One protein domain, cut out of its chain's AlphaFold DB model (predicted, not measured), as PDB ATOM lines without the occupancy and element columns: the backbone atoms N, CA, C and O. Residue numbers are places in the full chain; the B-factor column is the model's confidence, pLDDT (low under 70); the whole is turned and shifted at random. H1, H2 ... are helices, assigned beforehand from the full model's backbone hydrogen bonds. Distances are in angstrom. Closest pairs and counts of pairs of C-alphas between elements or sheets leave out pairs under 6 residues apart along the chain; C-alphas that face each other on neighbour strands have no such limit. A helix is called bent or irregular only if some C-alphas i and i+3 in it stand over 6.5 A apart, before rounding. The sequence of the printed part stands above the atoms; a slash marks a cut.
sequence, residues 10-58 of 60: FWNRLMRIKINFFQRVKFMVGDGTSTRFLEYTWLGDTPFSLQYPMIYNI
ATOM      1  N   PHE A  10      55.864 132.242  68.337       88.69
ATOM      2  CA  PHE A  10      55.867 132.830  69.676       88.69
ATOM      3  C   PHE A  10      56.923 132.173  70.568       88.69
ATOM      4  O   PHE A  10      57.802 132.863  71.093       88.69
ATOM      5  N   TRP A  11      56.883 130.841  70.691       88.50
ATOM      6  CA  TRP A  11      57.825 130.107  71.536       88.50
ATOM      7  C   TRP A  11      59.261 130.268  71.055       88.50
ATOM      8  O   TRP A  11      60.153 130.466  71.874       88.50
ATOM      9  N   ASN A  12      59.498 130.293  69.744       86.62
ATOM     10  CA  ASN A  12      60.824 130.553  69.193       86.62
ATOM     11  C   ASN A  12      61.377 131.915  69.618       86.62
ATOM     12  O   ASN A  12      62.544 132.025  70.000       86.62
ATOM     13  N   ARG A  13      60.549 132.965  69.587       88.38
ATOM     14  CA  ARG A  13      60.970 134.300  70.023       88.38
ATOM     15  C   ARG A  13      61.208 134.354  71.533       88.38
ATOM     16  O   ARG A  13      62.196 134.944  71.962       88.38
ATOM     17  N   LEU A  14      60.358 133.696  72.318       90.50
ATOM     18  CA  LEU A  14      60.498 133.599  73.771       90.50
ATOM     19  C   LEU A  14      61.765 132.826  74.177       90.50
ATOM     20  O   LEU A  14      62.533 133.268  75.029       90.50
ATOM     21  N   MET A  15      62.047 131.701  73.522       89.56
ATOM     22  CA  MET A  15      63.214 130.866  73.818       89.56
ATOM     23  C   MET A  15      64.541 131.568  73.509       89.56
ATOM     24  O   MET A  15      65.535 131.296  74.177       89.56
ATOM     25  N   ARG A  16      64.568 132.524  72.568       89.25
ATOM     26  CA  ARG A  16      65.764 133.342  72.285       89.25
ATOM     27  C   ARG A  16      66.166 134.245  73.452       89.25
ATOM     28  O   ARG A  16      67.354 134.468  73.651       89.25
ATOM     29  N   ILE A  17      65.205 134.756  74.225       92.00
ATOM     30  CA  ILE A  17      65.492 135.640  75.370       92.00
ATOM     31  C   ILE A  17      65.696 134.876  76.684       92.00
ATOM     32  O   ILE A  17      66.212 135.445  77.645       92.00
ATOM     33  N   LYS A  18      65.334 133.586  76.714       89.50
ATOM     34  CA  LYS A  18      65.374 132.710  77.893       89.50
ATOM     35  C   LYS A  18      66.706 132.783  78.645       89.50
ATOM     36  O   LYS A  18      66.713 132.979  79.855       89.50
ATOM     37  N   ILE A  19      67.831 132.652  77.937       87.69
ATOM     38  CA  ILE A  19      69.170 132.636  78.554       87.69
ATOM     39  C   ILE A  19      69.492 133.988  79.203       87.69
ATOM     40  O   ILE A  19      69.883 134.032  80.365       87.69
ATOM     41  N   ASN A  20      69.261 135.090  78.484       92.69
ATOM     42  CA  ASN A  20      69.523 136.442  78.987       92.69
ATOM     43  C   ASN A  20      68.660 136.780  80.210       92.69
ATOM     44  O   ASN A  20      69.105 137.498  81.103       92.69
ATOM     45  N   PHE A  21      67.433 136.257  80.252       90.31
ATOM     46  CA  PHE A  21      66.555 136.373  81.409       90.31
ATOM     47  C   PHE A  21      67.110 135.595  82.611       90.31
ATOM     48  O   PHE A  21      67.280 136.173  83.682       90.31
ATOM     49  N   PHE A  22      67.476 134.319  82.434       89.88
ATOM     50  CA  PHE A  22      68.005 133.492  83.528       89.88
ATOM     51  C   PHE A  22      69.335 133.983  84.095       89.88
ATOM     52  O   PHE A  22      69.585 133.809  85.281       89.88
ATOM     53  N   GLN A  23      70.167 134.651  83.298       91.31
ATOM     54  CA  GLN A  23      71.393 135.280  83.801       91.31
ATOM     55  C   GLN A  23      71.130 136.420  84.797       91.31
ATOM     56  O   GLN A  23      72.023 136.789  85.555       91.31
ATOM     57  N   ARG A  24      69.927 137.005  84.786       91.56
ATOM     58  CA  ARG A  24      69.564 138.176  85.600       91.56
ATOM     59  C   ARG A  24      68.590 137.853  86.728       91.56
ATOM     60  O   ARG A  24      68.259 138.744  87.503       91.56
ATOM     61  N   VAL A  25      68.126 136.609  86.822       89.06
ATOM     62  CA  VAL A  25      67.111 136.189  87.791       89.06
ATOM     63  C   VAL A  25      67.638 135.013  88.598       89.06
ATOM     64  O   VAL A  25      68.134 134.038  88.042       89.06
ATOM     65  N   LYS A  26      67.496 135.089  89.923       84.31
ATOM     66  CA  LYS A  26      67.763 133.972  90.831       84.31
ATOM     67  C   LYS A  26      66.439 133.418  91.343       84.31
ATOM     68  O   LYS A  26      65.615 134.170  91.854       84.31
ATOM     69  N   PHE A  27      66.269 132.104  91.251       81.31
ATOM     70  CA  PHE A  27      65.177 131.400  91.915       81.31
ATOM     71  C   PHE A  27      65.650 131.011  93.311       81.31
ATOM     72  O   PHE A  27      66.619 130.267  93.456       81.31
ATOM     73  N   MET A  28      65.007 131.564  94.336       81.50
ATOM     74  CA  MET A  28      65.225 131.150  95.717       81.50
ATOM     75  C   MET A  28      64.136 130.150  96.076       81.50
ATOM     76  O   MET A  28      62.992 130.523  96.319       81.50
ATOM     77  N   VAL A  29      64.501 128.873  96.054       74.06
ATOM     78  CA  VAL A  29      63.706 127.823  96.684       74.06
ATOM     79  C   VAL A  29      63.993 127.960  98.176       74.06
ATOM     80  O   VAL A  29      65.154 127.872  98.568       74.06
ATOM     81  N   GLY A  30      62.981 128.336  98.962       78.81
ATOM     82  CA  GLY A  30      63.099 128.506 100.412       78.81
ATOM     83  C   GLY A  30      63.293 127.162 101.117       78.81
ATOM     84  O   GLY A  30      64.069 126.322 100.681       78.81
ATOM     85  N   ASP A  31      62.533 126.912 102.171       78.69
ATOM     86  CA  ASP A  31      62.549 125.643 102.913       78.69
ATOM     87  C   ASP A  31      61.893 124.458 102.170       78.69
ATOM     88  O   ASP A  31      61.588 123.437 102.772       78.69
ATOM     89  N   GLY A  32      61.623 124.591 100.868       75.12
ATOM     90  CA  GLY A  32      60.990 123.547 100.065       75.12
ATOM     91  C   GLY A  32      59.483 123.375 100.294       75.12
ATOM     92  O   GLY A  32      58.812 122.884  99.391       75.12
ATOM     93  N   THR A  33      58.914 123.874 101.398       78.31
ATOM     94  CA  THR A  33      57.524 123.601 101.819       78.31
ATOM     95  C   THR A  33      56.476 124.070 100.808       78.31
ATOM     96  O   THR A  33      55.423 123.454 100.645       78.31
ATOM     97  N   SER A  34      56.755 125.162 100.090       73.56
ATOM     98  CA  SER A  34      55.875 125.705  99.046       73.56
ATOM     99  C   SER A  34      56.308 125.342  97.622       73.56
ATOM    100  O   SER A  34      55.827 125.946  96.661       73.56
ATOM    101  N   THR A  35      57.234 124.396  97.456       78.25
ATOM    102  CA  THR A  35      57.721 123.969  96.139       78.25
ATOM    103  C   THR A  35      56.908 122.779  95.664       78.25
ATOM    104  O   THR A  35      56.895 121.731  96.298       78.25
ATOM    105  N   ARG A  36      56.219 122.928  94.528       74.69
ATOM    106  CA  ARG A  36      55.535 121.812  93.868       74.69
ATOM    107  C   ARG A  36      56.324 121.403  92.645       74.69
ATOM    108  O   ARG A  36      56.558 122.216  91.751       74.69
ATOM    109  N   PHE A  37      56.700 120.137  92.602       74.38
ATOM    110  CA  PHE A  37      57.187 119.540  91.375       74.38
ATOM    111  C   PHE A  37      56.020 119.273  90.428       74.38
ATOM    112  O   PHE A  37      54.876 119.082  90.840       74.38
ATOM    113  N   LEU A  38      56.323 119.273  89.137       73.00
ATOM    114  CA  LEU A  38      55.347 118.966  88.111       73.00
ATOM    115  C   LEU A  38      55.086 117.454  88.107       73.00
ATOM    116  O   LEU A  38      55.993 116.675  87.839       73.00
ATOM    117  N   GLU A  39      53.855 117.035  88.393       72.69
ATOM    118  CA  GLU A  39      53.478 115.608  88.457       72.69
ATOM    119  C   GLU A  39      53.083 115.014  87.097       72.69
ATOM    120  O   GLU A  39      52.708 113.847  87.004       72.69
ATOM    121  N   TYR A  40      53.165 115.800  86.024       69.94
ATOM    122  CA  TYR A  40      52.800 115.328  84.695       69.94
ATOM    123  C   TYR A  40      53.777 114.269  84.176       69.94
ATOM    124  O   TYR A  40      54.999 114.378  84.303       69.94
ATOM    125  N   THR A  41      53.217 113.294  83.475       69.62
ATOM    126  CA  THR A  41      53.923 112.267  82.713       69.62
ATOM    127  C   THR A  41      54.414 112.855  81.392       69.62
ATOM    128  O   THR A  41      53.755 112.785  80.361       69.62
ATOM    129  N   TRP A  42      55.556 113.542  81.430       67.25
ATOM    130  CA  TRP A  42      56.138 114.152  80.224       67.25
ATOM    131  C   TRP A  42      56.813 113.122  79.315       67.25
ATOM    132  O   TRP A  42      56.974 113.373  78.122       67.25
ATOM    133  N   LEU A  43      57.214 111.974  79.867       65.75
ATOM    134  CA  LEU A  43      57.924 110.922  79.150       65.75
ATOM    135  C   LEU A  43      57.362 109.544  79.527       65.75
ATOM    136  O   LEU A  43      57.740 108.958  80.541       65.75
ATOM    137  N   GLY A  44      56.465 109.030  78.686       74.81
ATOM    138  CA  GLY A  44      55.807 107.739  78.896       74.81
ATOM    139  C   GLY A  44      54.718 107.793  79.968       74.81
ATOM    140  O   GLY A  44      54.128 108.844  80.200       74.81
ATOM    141  N   ASP A  45      54.474 106.653  80.616       81.38
ATOM    142  CA  ASP A  45      53.335 106.458  81.530       81.38
ATOM    143  C   ASP A  45      53.706 106.552  83.019       81.38
ATOM    144  O   ASP A  45      52.850 106.416  83.891       81.38
ATOM    145  N   THR A  46      54.979 106.809  83.337       77.31
ATOM    146  CA  THR A  46      55.453 106.923  84.724       77.31
ATOM    147  C   THR A  46      55.716 108.377  85.126       77.31
ATOM    148  O   THR A  46      56.478 109.071  84.451       77.31
ATOM    149  N   PRO A  47      55.114 108.854  86.234       78.50
ATOM    150  CA  PRO A  47      55.393 110.171  86.792       78.50
ATOM    151  C   PRO A  47      56.887 110.414  87.012       78.50
ATOM    152  O   PRO A  47      57.627 109.519  87.432       78.50
ATOM    153  N   PHE A  48      57.321 111.657  86.798       77.31
ATOM    154  CA  PHE A  48      58.721 112.063  86.954       77.31
ATOM    155  C   PHE A  48      59.258 111.810  88.378       77.31
ATOM    156  O   PHE A  48      60.431 111.482  88.550       77.31
ATOM    157  N   SER A  49      58.380 111.867  89.387       77.12
ATOM    158  CA  SER A  49      58.678 111.528  90.786       77.12
ATOM    159  C   SER A  49      59.145 110.093  90.995       77.12
ATOM    160  O   SER A  49      60.012 109.852  91.832       77.12
ATOM    161  N   LEU A  50      58.612 109.142  90.226       80.62
ATOM    162  CA  LEU A  50      58.994 107.735  90.320       80.62
ATOM    163  C   LEU A  50      60.274 107.437  89.540       80.62
ATOM    164  O   LEU A  50      61.070 106.606  89.968       80.62
ATOM    165  N   GLN A  51      60.485 108.117  88.412       81.94
ATOM    166  CA  GLN A  51      61.685 107.925  87.595       81.94
ATOM    167  C   GLN A  51      62.927 108.576  88.222       81.94
ATOM    168  O   GLN A  51      64.021 108.021  88.130       81.94
ATOM    169  N   TYR A  52      62.771 109.730  88.880       79.94
ATOM    170  CA  TYR A  52      63.885 110.503  89.439       79.94
ATOM    171  C   TYR A  52      63.642 110.923  90.898       79.94
ATOM    172  O   TYR A  52      63.629 112.119  91.208       79.94
ATOM    173  N   PRO A  53      63.520 109.962  91.831       76.81
ATOM    174  CA  PRO A  53      63.196 110.248  93.230       76.81
ATOM    175  C   PRO A  53      64.249 111.128  93.925       76.81
ATOM    176  O   PRO A  53      63.911 111.932  94.788       76.81
ATOM    177  N   MET A  54      65.519 111.060  93.505       78.75
ATOM    178  CA  MET A  54      66.585 111.901  94.070       78.75
ATOM    179  C   MET A  54      66.387 113.402  93.809       78.75
ATOM    180  O   MET A  54      66.837 114.213  94.610       78.75
ATOM    181  N   ILE A  55      65.705 113.786  92.722       74.50
ATOM    182  CA  ILE A  55      65.426 115.200  92.407       74.50
ATOM    183  C   ILE A  55      64.337 115.757  93.335       74.50
ATOM    184  O   ILE A  55      64.365 116.932  93.691       74.50
ATOM    185  N   TYR A  56      63.408 114.908  93.771       71.62
ATOM    186  CA  TYR A  56      62.358 115.284  94.720       71.62
ATOM    187  C   TYR A  56      62.881 115.392  96.156       71.62
ATOM    188  O   TYR A  56      62.296 116.096  96.970       71.62
ATOM    189  N   ASN A  57      64.020 114.765  96.455       68.81
ATOM    190  CA  ASN A  57      64.647 114.801  97.775       68.81
ATOM    191  C   ASN A  57      65.394 116.118  98.076       68.81
ATOM    192  O   ASN A  57      66.043 116.235  99.106       68.81
ATOM    193  N   ILE A  58      65.361 117.101  97.168       65.50
ATOM    194  CA  ILE A  58      66.034 118.400  97.345       65.50
ATOM    195  C   ILE A  58      65.180 119.351  98.209       65.50
ATOM    196  O   ILE A  58      65.678 120.358  98.705       65.50
TER     197      ILE A  58
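Overview. This is residues 10 to 58 of the 60 residues of an uncharacterized protein of Hordeum vulgare subsp. vulgare (UniProt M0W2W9). The model is a flat, open U with an empty middle: H1 is one arm and stands free, residues 23 to 33 cross the base, and the other arm is the unnamed stretch from residue 34 to 47 with the short helices H2 and H3 folding back along it. The printed part has 49 residues with three named helices, in the order H1, H2, H3, and no named strand. The class is all helix, though under half of the residues, 21 of 49, are in named elements. It is only just extended, close to loose, with a radius of gyration of the C-alphas of 14.6 A and spans of 33 by 30 by 15 A.

Arrangement. Begin at H1, residues 10 to 22, which touches no helix. Inside it, 6 of 9 O i to N i+4 pairs are within hydrogen-bond range. Go on to H2, residues 48 to 51, and H3, residues 53 to 56; both are apart from H1. H2 and H3 are close but not clearly touching: their closest C-alphas, those of Ser 49 and Tyr 56, are 6.6 A apart. Each is too short for an O i to N i+4 pair, but its one O i to N i+3 pair is within range.

Along the chain. Find C-alpha 10 at (55.867, 132.830, 69.676); from there H1 runs 18.4 A to C-alpha 22 at (68.005, 133.492, 83.528). It is irregular, with C-alphas 16 and 19 lying 7.2 A apart. H2 measures 5.1 A from C-alpha 48 to 51, and H3 5.3 A from C-alpha 53 to C-alpha 56 at (62.358, 115.284, 94.720).

Size, cuts and confidence. The two C-alphas farthest apart, those of Arg 24 and Asp 45, are 35.9 A apart. The link from H1 to H2 is long, 25 residues; that from H2 to H3 is tight, one residue. Residues 10 to 28 stand free, and the printed part has no cut. The mean pLDDT of the printed part is 80.2; look for values under 70 at residues 40 to 43 and 57 to 58.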